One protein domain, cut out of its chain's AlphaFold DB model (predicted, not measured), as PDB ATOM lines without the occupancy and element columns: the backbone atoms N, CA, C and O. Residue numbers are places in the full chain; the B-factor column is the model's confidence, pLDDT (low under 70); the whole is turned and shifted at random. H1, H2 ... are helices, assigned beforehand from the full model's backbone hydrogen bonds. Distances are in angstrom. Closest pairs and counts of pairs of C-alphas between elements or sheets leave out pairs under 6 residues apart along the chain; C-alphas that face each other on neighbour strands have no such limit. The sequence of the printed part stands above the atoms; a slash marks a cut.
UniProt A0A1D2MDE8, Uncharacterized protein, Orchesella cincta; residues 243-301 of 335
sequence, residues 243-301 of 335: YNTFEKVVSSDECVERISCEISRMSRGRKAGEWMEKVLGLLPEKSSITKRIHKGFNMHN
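This is residues 243 to 301 of the 335 residues of an uncharacterized protein of Orchesella cincta (UniProt A0A1D2MDE8). H1 makes a corner with the long helix H2, and its residues 243 to 248 stick out; H4 packs on H2 at a slant, and H3 folds back from the far end of H2. The centres of H2, H3 and H4 make a triangle, well packed between H2 and H4 and loose round H3. The 59 printed residues hold four named helices in the order H1, H2, H3, H4 and no named strand; the class is all helix. The whole is compact, with a radius of gyration of the C-alphas of 11.5 A, and elongated, spanning 33 by 21 by 20 A.

H1, residues 243 to 251, and H2, residues 253 to 267, only just touch, with 3 pairs of C-alphas within 8 A, and only at the corner by their link; they are about perpendicular at 90 degrees. The closest C-alphas are those of Val 250 and Val 256, 5.9 A apart, and H2 takes part with residues 255 to 256 alone. H3, residues 272 to 280, is close to but not clearly touching H2, with the C-alphas of Ser 267 and Gly 273 closest at 6.4 A. H4, residues 288 to 298, touches H2, closest at C-alphas 261 and 296, 4.7 A apart, at a steep tilt of 42 degrees, the same way. H3 and H4 are close but not clearly touching, closest at C-alphas 280 and 290, 7.0 A apart, at a shallow tilt of 14 degrees, opposite ways. H1 and H3 are apart. In H1, H2, H3 and H4 every O i to N i+4 pair is within hydrogen-bond range.

H1 begins at C-alpha 243, (-1.479, 49.461, 18.069). H2 is 20.9 A long, H4 15.4 A, H3 12.2 A and H1 11.8 A. H4 ends at C-alpha 298, (0.343, 32.643, 40.040).

The C-alphas of Asn 244 and Gly 269, 33.2 A apart, are the two farthest apart. The printed part has no cut; the links H1 to H2 and H2 to H3 are tight, H3 to H4 is short, and no link is long. The mean pLDDT of the printed part is 81.7, with residues 269 to 270 and 299 to 301 under 70.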
ATOM      1  N   TYR A 243      -0.205  49.960  17.541       80.38
ATOM      2  CA  TYR A 243      -1.479  49.461  18.069       80.38
ATOM      3  C   TYR A 243      -1.819  48.073  17.535       80.38
ATOM      4  O   TYR A 243      -2.101  47.190  18.334       80.38
ATOM      5  N   ASN A 244      -1.702  47.841  16.227       84.88
ATOM      6  CA  ASN A 244      -1.965  46.533  15.626       84.88
ATOM      7  C   ASN A 244      -1.001  45.465  16.166       84.88
ATOM      8  O   ASN A 244      -1.386  44.321  16.396       84.88
ATOM      9  N   THR A 245       0.263  45.828  16.396       81.25
ATOM     10  CA  THR A 245       1.250  44.919  16.994       81.25
ATOM     11  C   THR A 245       0.901  44.625  18.450       81.25
ATOM     12  O   THR A 245       0.917  43.471  18.869       81.25
ATOM     13  N   PHE A 246       0.543  45.655  19.218       82.00
ATOM     14  CA  PHE A 246       0.119  45.511  20.604       82.00
ATOM     15  C   PHE A 246      -1.143  44.650  20.721       82.00
ATOM     16  O   PHE A 246      -1.177  43.730  21.529       82.00
ATOM     17  N   GLU A 247      -2.139  44.880  19.870       86.56
ATOM     18  CA  GLU A 247      -3.373  44.102  19.821       86.56
ATOM     19  C   GLU A 247      -3.092  42.632  19.500       86.56
ATOM     20  O   GLU A 247      -3.602  41.751  20.190       86.56
ATOM     21  N   LYS A 248      -2.206  42.335  18.540       86.38
ATOM     22  CA  LYS A 248      -1.773  40.955  18.249       86.38
ATOM     23  C   LYS A 248      -1.047  40.299  19.431       86.38
ATOM     24  O   LYS A 248      -1.234  39.113  19.686       86.38
ATOM     25  N   VAL A 249      -0.237  41.057  20.172       83.06
ATOM     26  CA  VAL A 249       0.471  40.548  21.360       83.06
ATOM     27  C   VAL A 249      -0.493  40.297  22.524       83.06
ATOM     28  O   VAL A 249      -0.362  39.284  23.203       83.06
ATOM     29  N   VAL A 250      -1.461  41.189  22.750       85.38
ATOM     30  CA  VAL A 250      -2.430  41.089  23.856       85.38
ATOM     31  C   VAL A 250      -3.545  40.080  23.565       85.38
ATOM     32  O   VAL A 250      -4.065  39.453  24.488       85.38
ATOM     33  N   SER A 251      -3.902  39.883  22.296       88.00
ATOM     34  CA  SER A 251      -4.859  38.847  21.887       88.00
ATOM     35  C   SER A 251      -4.263  37.438  21.946       88.00
ATOM     36  O   SER A 251      -5.010  36.490  22.179       88.00
ATOM     37  N   SER A 252      -2.939  37.293  21.807       89.06
ATOM     38  CA  SER A 252      -2.244  36.009  21.940       89.06
ATOM     39  C   SER A 252      -2.092  35.583  23.404       89.06
ATOM     40  O   SER A 252      -1.309  36.149  24.171       89.06
ATOM     41  N   ASP A 253      -2.811  34.527  23.779       86.25
ATOM     42  CA  ASP A 253      -2.815  33.938  25.123       86.25
ATOM     43  C   ASP A 253      -1.398  33.566  25.586       86.25
ATOM     44  O   ASP A 253      -0.981  33.917  26.691       86.25
ATOM     45  N   GLU A 254      -0.626  32.934  24.704       85.25
ATOM     46  CA  GLU A 254       0.738  32.464  24.972       85.25
ATOM     47  C   GLU A 254       1.705  33.625  25.253       85.25
ATOM     48  O   GLU A 254       2.600  33.524  26.099       85.25
ATOM     49  N   CYS A 255       1.530  34.752  24.559       85.81
ATOM     50  CA  CYS A 255       2.381  35.923  24.734       85.81
ATOM     51  C   CYS A 255       2.040  36.712  25.993       85.81
ATOM     52  O   CYS A 255       2.956  37.135  26.700       85.81
ATOM     53  N   VAL A 256       0.756  36.850  26.330       87.06
ATOM     54  CA  VAL A 256       0.342  37.477  27.594       87.06
ATOM     55  C   VAL A 256       0.841  36.668  28.793       87.06
ATOM     56  O   VAL A 256       1.377  37.252  29.738       87.06
ATOM     57  N   GLU A 257       0.745  35.337  28.747       83.94
ATOM     58  CA  GLU A 257       1.271  34.459  29.802       83.94
ATOM     59  C   GLU A 257       2.794  34.599  29.952       83.94
ATOM     60  O   GLU A 257       3.303  34.748  31.064       83.94
ATOM     61  N   ARG A 258       3.543  34.648  28.844       85.75
ATOM     62  CA  ARG A 258       5.002  34.821  28.900       85.75
ATOM     63  C   ARG A 258       5.416  36.191  29.433       85.75
ATOM     64  O   ARG A 258       6.337  36.275  30.245       85.75
ATOM     65  N   ILE A 259       4.758  37.261  28.983       86.88
ATOM     66  CA  ILE A 259       5.045  38.630  29.432       86.88
ATOM     67  C   ILE A 259       4.742  38.763  30.925       86.88
ATOM     68  O   ILE A 259       5.573  39.277  31.667       86.88
ATOM     69  N   SER A 260       3.593  38.264  31.382       85.06
ATOM     70  CA  SER A 260       3.237  38.287  32.805       85.06
ATOM     71  C   SER A 260       4.194  37.446  33.661       85.06
ATOM     72  O   SER A 260       4.604  37.912  34.721       85.06
ATOM     73  N   CYS A 261       4.652  36.286  33.175       84.88
ATOM     74  CA  CYS A 261       5.688  35.483  33.837       84.88
ATOM     75  C   CYS A 261       7.017  36.251  33.972       84.88
ATOM     76  O   CYS A 261       7.591  36.324  35.059       84.88
ATOM     77  N   GLU A 262       7.489  36.899  32.901       84.19
ATOM     78  CA  GLU A 262       8.722  37.700  32.937       84.19
ATOM     79  C   GLU A 262       8.601  38.936  33.831       84.19
ATOM     80  O   GLU A 262       9.528  39.259  34.574       84.19
ATOM     81  N   ILE A 263       7.450  39.608  33.812       84.56
ATOM     82  CA  ILE A 263       7.174  40.734  34.703       84.56
ATOM     83  C   ILE A 263       7.163  40.261  36.162       84.56
ATOM     84  O   ILE A 263       7.824  40.879  36.998       84.56
ATOM     85  N   SER A 264       6.481  39.152  36.467       81.69
ATOM     86  CA  SER A 264       6.486  38.522  37.793       81.69
ATOM     87  C   SER A 264       7.916  38.224  38.246       81.69
ATOM     88  O   SER A 264       8.340  38.649  39.325       81.69
ATOM     89  N   ARG A 265       8.728  37.632  37.365       83.06
ATOM     90  CA  ARG A 265      10.142  37.346  37.620       83.06
ATOM     91  C   ARG A 265      10.968  38.603  37.890       83.06
ATOM     92  O   ARG A 265      11.738  38.619  38.842       83.06
ATOM     93  N   MET A 266      10.808  39.663  37.095       78.56
ATOM     94  CA  MET A 266      11.507  40.941  37.306       78.56
ATOM     95  C   MET A 266      11.028  41.686  38.560       78.56
ATOM     96  O   MET A 266      11.767  42.502  39.115       78.56
ATOM     97  N   SER A 267       9.791  41.431  38.991       80.12
ATOM     98  CA  SER A 267       9.180  42.058  40.162       80.12
ATOM     99  C   SER A 267       9.650  41.443  41.487       80.12
ATOM    100  O   SER A 267       9.654  42.133  42.517       80.12
ATOM    101  N   ARG A 268      10.106  40.180  41.464       71.19
ATOM    102  CA  ARG A 268      10.696  39.489  42.617       71.19
ATOM    103  C   ARG A 268      11.938  40.257  43.083       71.19
ATOM    104  O   ARG A 268      12.908  40.420  42.349       71.19
ATOM    105  N   GLY A 269      11.864  40.803  44.296       67.62
ATOM    106  CA  GLY A 269      12.925  41.601  44.923       67.62
ATOM    107  C   GLY A 269      12.670  43.111  44.996       67.62
ATOM    108  O   GLY A 269      13.439  43.814  45.642       67.62
ATOM    109  N   ARG A 270      11.598  43.647  44.387       67.06
ATOM    110  CA  ARG A 270      11.328  45.103  44.390       67.06
ATOM    111  C   ARG A 270       9.955  45.514  44.919       67.06
ATOM    112  O   ARG A 270       9.381  46.434  44.354       67.06
ATOM    113  N   LYS A 271       9.382  44.842  45.932       74.62
ATOM    114  CA  LYS A 271       8.002  45.112  46.431       74.62
ATOM    115  C   LYS A 271       6.980  45.328  45.297       74.62
ATOM    116  O   LYS A 271       5.987  46.035  45.441       74.62
ATOM    117  N   ALA A 272       7.268  44.765  44.123       73.25
ATOM    118  CA  ALA A 272       6.619  45.179  42.898       73.25
ATOM    119  C   ALA A 272       5.285  44.450  42.720       73.25
ATOM    120  O   ALA A 272       4.416  44.944  42.015       73.25
ATOM    121  N   GLY A 273       5.099  43.341  43.444       75.81
ATOM    122  CA  GLY A 273       3.817  42.659  43.572       75.81
ATOM    123  C   GLY A 273       2.704  43.594  44.048       75.81
ATOM    124  O   GLY A 273       1.679  43.666  43.386       75.81
ATOM    125  N   GLU A 274       2.932  44.406  45.091       78.44
ATOM    126  CA  GLU A 274       1.881  45.267  45.666       78.44
ATOM    127  C   GLU A 274       1.333  46.308  44.676       78.44
ATOM    128  O   GLU A 274       0.130  46.560  44.631       78.44
ATOM    129  N   TRP A 275       2.197  46.953  43.878       81.06
ATOM    130  CA  TRP A 275       1.712  47.910  42.874       81.06
ATOM    131  C   TRP A 275       1.109  47.196  41.668       81.06
ATOM    132  O   TRP A 275       0.151  47.703  41.090       81.06
ATOM    133  N   MET A 276       1.639  46.028  41.300       77.81
ATOM    134  CA  MET A 276       1.114  45.248  40.189       77.81
ATOM    135  C   MET A 276      -0.299  44.758  40.496       77.81
ATOM    136  O   MET A 276      -1.177  44.914  39.660       77.81
ATOM    137  N   GLU A 277      -0.550  44.260  41.707       81.44
ATOM    138  CA  GLU A 277      -1.887  43.880  42.171       81.44
ATOM    139  C   GLU A 277      -2.860  45.061  42.114       81.44
ATOM    140  O   GLU A 277      -3.978  44.911  41.626       81.44
ATOM    141  N   LYS A 278      -2.419  46.267  42.504       83.88
ATOM    142  CA  LYS A 278      -3.231  47.488  42.356       83.88
ATOM    143  C   LYS A 278      -3.546  47.802  40.895       83.88
ATOM    144  O   LYS A 278      -4.669  48.187  40.598       83.88
ATOM    145  N   VAL A 279      -2.582  47.641  39.986       81.56
ATOM    146  CA  VAL A 279      -2.794  47.865  38.545       81.56
ATOM    147  C   VAL A 279      -3.727  46.810  37.951       81.56
ATOM    148  O   VAL A 279      -4.599  47.155  37.159       81.56
ATOM    149  N   LEU A 280      -3.599  45.547  38.361       82.12
ATOM    150  CA  LEU A 280      -4.501  44.473  37.941       82.12
ATOM    151  C   LEU A 280      -5.921  44.678  38.475       82.12
ATOM    152  O   LEU A 280      -6.870  44.407  37.747       82.12
ATOM    153  N   GLY A 281      -6.072  45.238  39.677       85.75
ATOM    154  CA  GLY A 281      -7.369  45.613  40.245       85.75
ATOM    155  C   GLY A 281      -8.096  46.735  39.490       85.75
ATOM    156  O   GLY A 281      -9.299  46.900  39.666       85.75
ATOM    157  N   LEU A 282      -7.400  47.491  38.630       87.81
ATOM    158  CA  LEU A 282      -8.027  48.478  37.740       87.81
ATOM    159  C   LEU A 282      -8.575  47.849  36.451       87.81
ATOM    160  O   LEU A 282      -9.356  48.490  35.745       87.81
ATOM    161  N   LEU A 283      -8.164  46.623  36.117       85.25
ATOM    162  CA  LEU A 283      -8.683  45.915  34.953       85.25
ATOM    163  C   LEU A 283     -10.030  45.264  35.302       85.25
ATOM    164  O   LEU A 283     -10.193  44.736  36.402       85.25
ATOM    165  N   PRO A 284     -11.002  45.239  34.374       87.44
ATOM    166  CA  PRO A 284     -12.281  44.586  34.616       87.44
ATOM    167  C   PRO A 284     -12.068  43.107  34.961       87.44
ATOM    168  O   PRO A 284     -11.531  42.334  34.164       87.44
ATOM    169  N   GLU A 285     -12.522  42.713  36.151       87.69
ATOM    170  CA  GLU A 285     -12.290  41.393  36.762       87.69
ATOM    171  C   GLU A 285     -12.791  40.231  35.884       87.69
ATOM    172  O   GLU A 285     -12.246  39.129  35.885       87.69
ATOM    173  N   LYS A 286     -13.806  40.499  35.052       89.44
ATOM    174  CA  LYS A 286     -14.413  39.522  34.139       89.44
ATOM    175  C   LYS A 286     -13.700  39.389  32.790       89.44
ATOM    176  O   LYS A 286     -14.125  38.564  31.981       89.44
ATOM    177  N   SER A 287     -12.650  40.164  32.513       87.75
ATOM    178  CA  SER A 287     -11.958  40.067  31.226       87.75
ATOM    179  C   SER A 287     -11.109  38.791  31.135       87.75
ATOM    180  O   SER A 287     -10.474  38.363  32.103       87.75
ATOM    181  N   SER A 288     -11.080  38.171  29.952       85.94
ATOM    182  CA  SER A 288     -10.194  37.031  29.667       85.94
ATOM    183  C   SER A 288      -8.722  37.397  29.884       85.94
ATOM    184  O   SER A 288      -7.946  36.569  30.356       85.94
ATOM    185  N   ILE A 289      -8.359  38.656  29.623       82.44
ATOM    186  CA  ILE A 289      -7.017  39.212  29.815       82.44
ATOM    187  C   ILE A 289      -6.619  39.185  31.295       82.44
ATOM    188  O   ILE A 289      -5.549  38.677  31.619       82.44
ATOM    189  N   THR A 290      -7.485  39.644  32.203       86.69
ATOM    190  CA  THR A 290      -7.210  39.638  33.651       86.69
ATOM    191  C   THR A 290      -6.931  38.221  34.155       86.69
ATOM    192  O   THR A 290      -5.933  37.996  34.841       86.69
ATOM    193  N   LYS A 291      -7.737  37.231  33.741       86.25
ATOM    194  CA  LYS A 291      -7.515  35.814  34.092       86.25
ATOM    195  C   LYS A 291      -6.164  35.291  33.592       86.25
ATOM    196  O   LYS A 291      -5.476  34.581  34.324       86.25
ATOM    197  N   ARG A 292      -5.769  35.655  32.367       82.69
ATOM    198  CA  ARG A 292      -4.485  35.249  31.761       82.69
ATOM    199  C   ARG A 292      -3.298  35.859  32.491       82.69
ATOM    200  O   ARG A 292      -2.340  35.157  32.796       82.69
ATOM    201  N   ILE A 293      -3.389  37.144  32.823       86.12
ATOM    202  CA  ILE A 293      -2.339  37.824  33.574       86.12
ATOM    203  C   ILE A 293      -2.189  37.184  34.962       86.12
ATOM    204  O   ILE A 293      -1.078  36.815  35.340       86.12
ATOM    205  N   HIS A 294      -3.293  36.949  35.682       85.00
ATOM    206  CA  HIS A 294      -3.258  36.253  36.973       85.00
ATOM    207  C   HIS A 294      -2.626  34.863  36.886       85.00
ATOM    208  O   HIS A 294      -1.866  34.489  37.776       85.00
ATOM    209  N   LYS A 295      -2.892  34.105  35.816       84.19
ATOM    210  CA  LYS A 295      -2.278  32.790  35.608       84.19
ATOM    211  C   LYS A 295      -0.750  32.884  35.501       84.19
ATOM    212  O   LYS A 295      -0.061  32.116  36.170       84.19
ATOM    213  N   GLY A 296      -0.221  33.853  34.751       79.69
ATOM    214  CA  GLY A 296       1.227  34.072  34.649       79.69
ATOM    215  C   GLY A 296       1.876  34.562  35.949       79.69
ATOM    216  O   GLY A 296       3.007  34.181  36.249       79.69
ATOM    217  N   PHE A 297       1.158  35.336  36.771       80.56
ATOM    218  CA  PHE A 297       1.636  35.724  38.105       80.56
ATOM    219  C   PHE A 297       1.600  34.562  39.112       80.56
ATOM    220  O   PHE A 297       2.558  34.374  39.865       80.56
ATOM    221  N   ASN A 298       0.544  33.741  39.091       76.44
ATOM    222  CA  ASN A 298       0.343  32.643  40.040       76.44
ATOM    223  C   ASN A 298       1.290  31.451  39.832       76.44
ATOM    224  O   ASN A 298       1.567  30.750  40.803       76.44
ATOM    225  N   MET A 299       1.859  31.249  38.632       66.06
ATOM    226  CA  MET A 299       2.881  30.204  38.403       66.06
ATOM    227  C   MET A 299       4.112  30.351  39.312       66.06
ATOM    228  O   MET A 299       4.847  29.391  39.523       66.06
ATOM    229  N   HIS A 300       4.323  31.536  39.885       61.88
ATOM    230  CA  HIS A 300       5.461  31.845  40.737       61.88
ATOM    231  C   HIS A 300       5.107  32.045  42.218       61.88
ATOM    232  O   HIS A 300       6.013  32.277  43.015       61.88
ATOM    233  N   ASN A 301       3.842  31.914  42.620       59.97
ATOM    234  CA  ASN A 301       3.451  31.992  44.035       59.97
ATOM    235  C   ASN A 301       3.497  30.627  44.750       59.97
ATOM    236  O   ASN A 301       3.003  30.488  45.866       59.97
TER     237      ASN A 301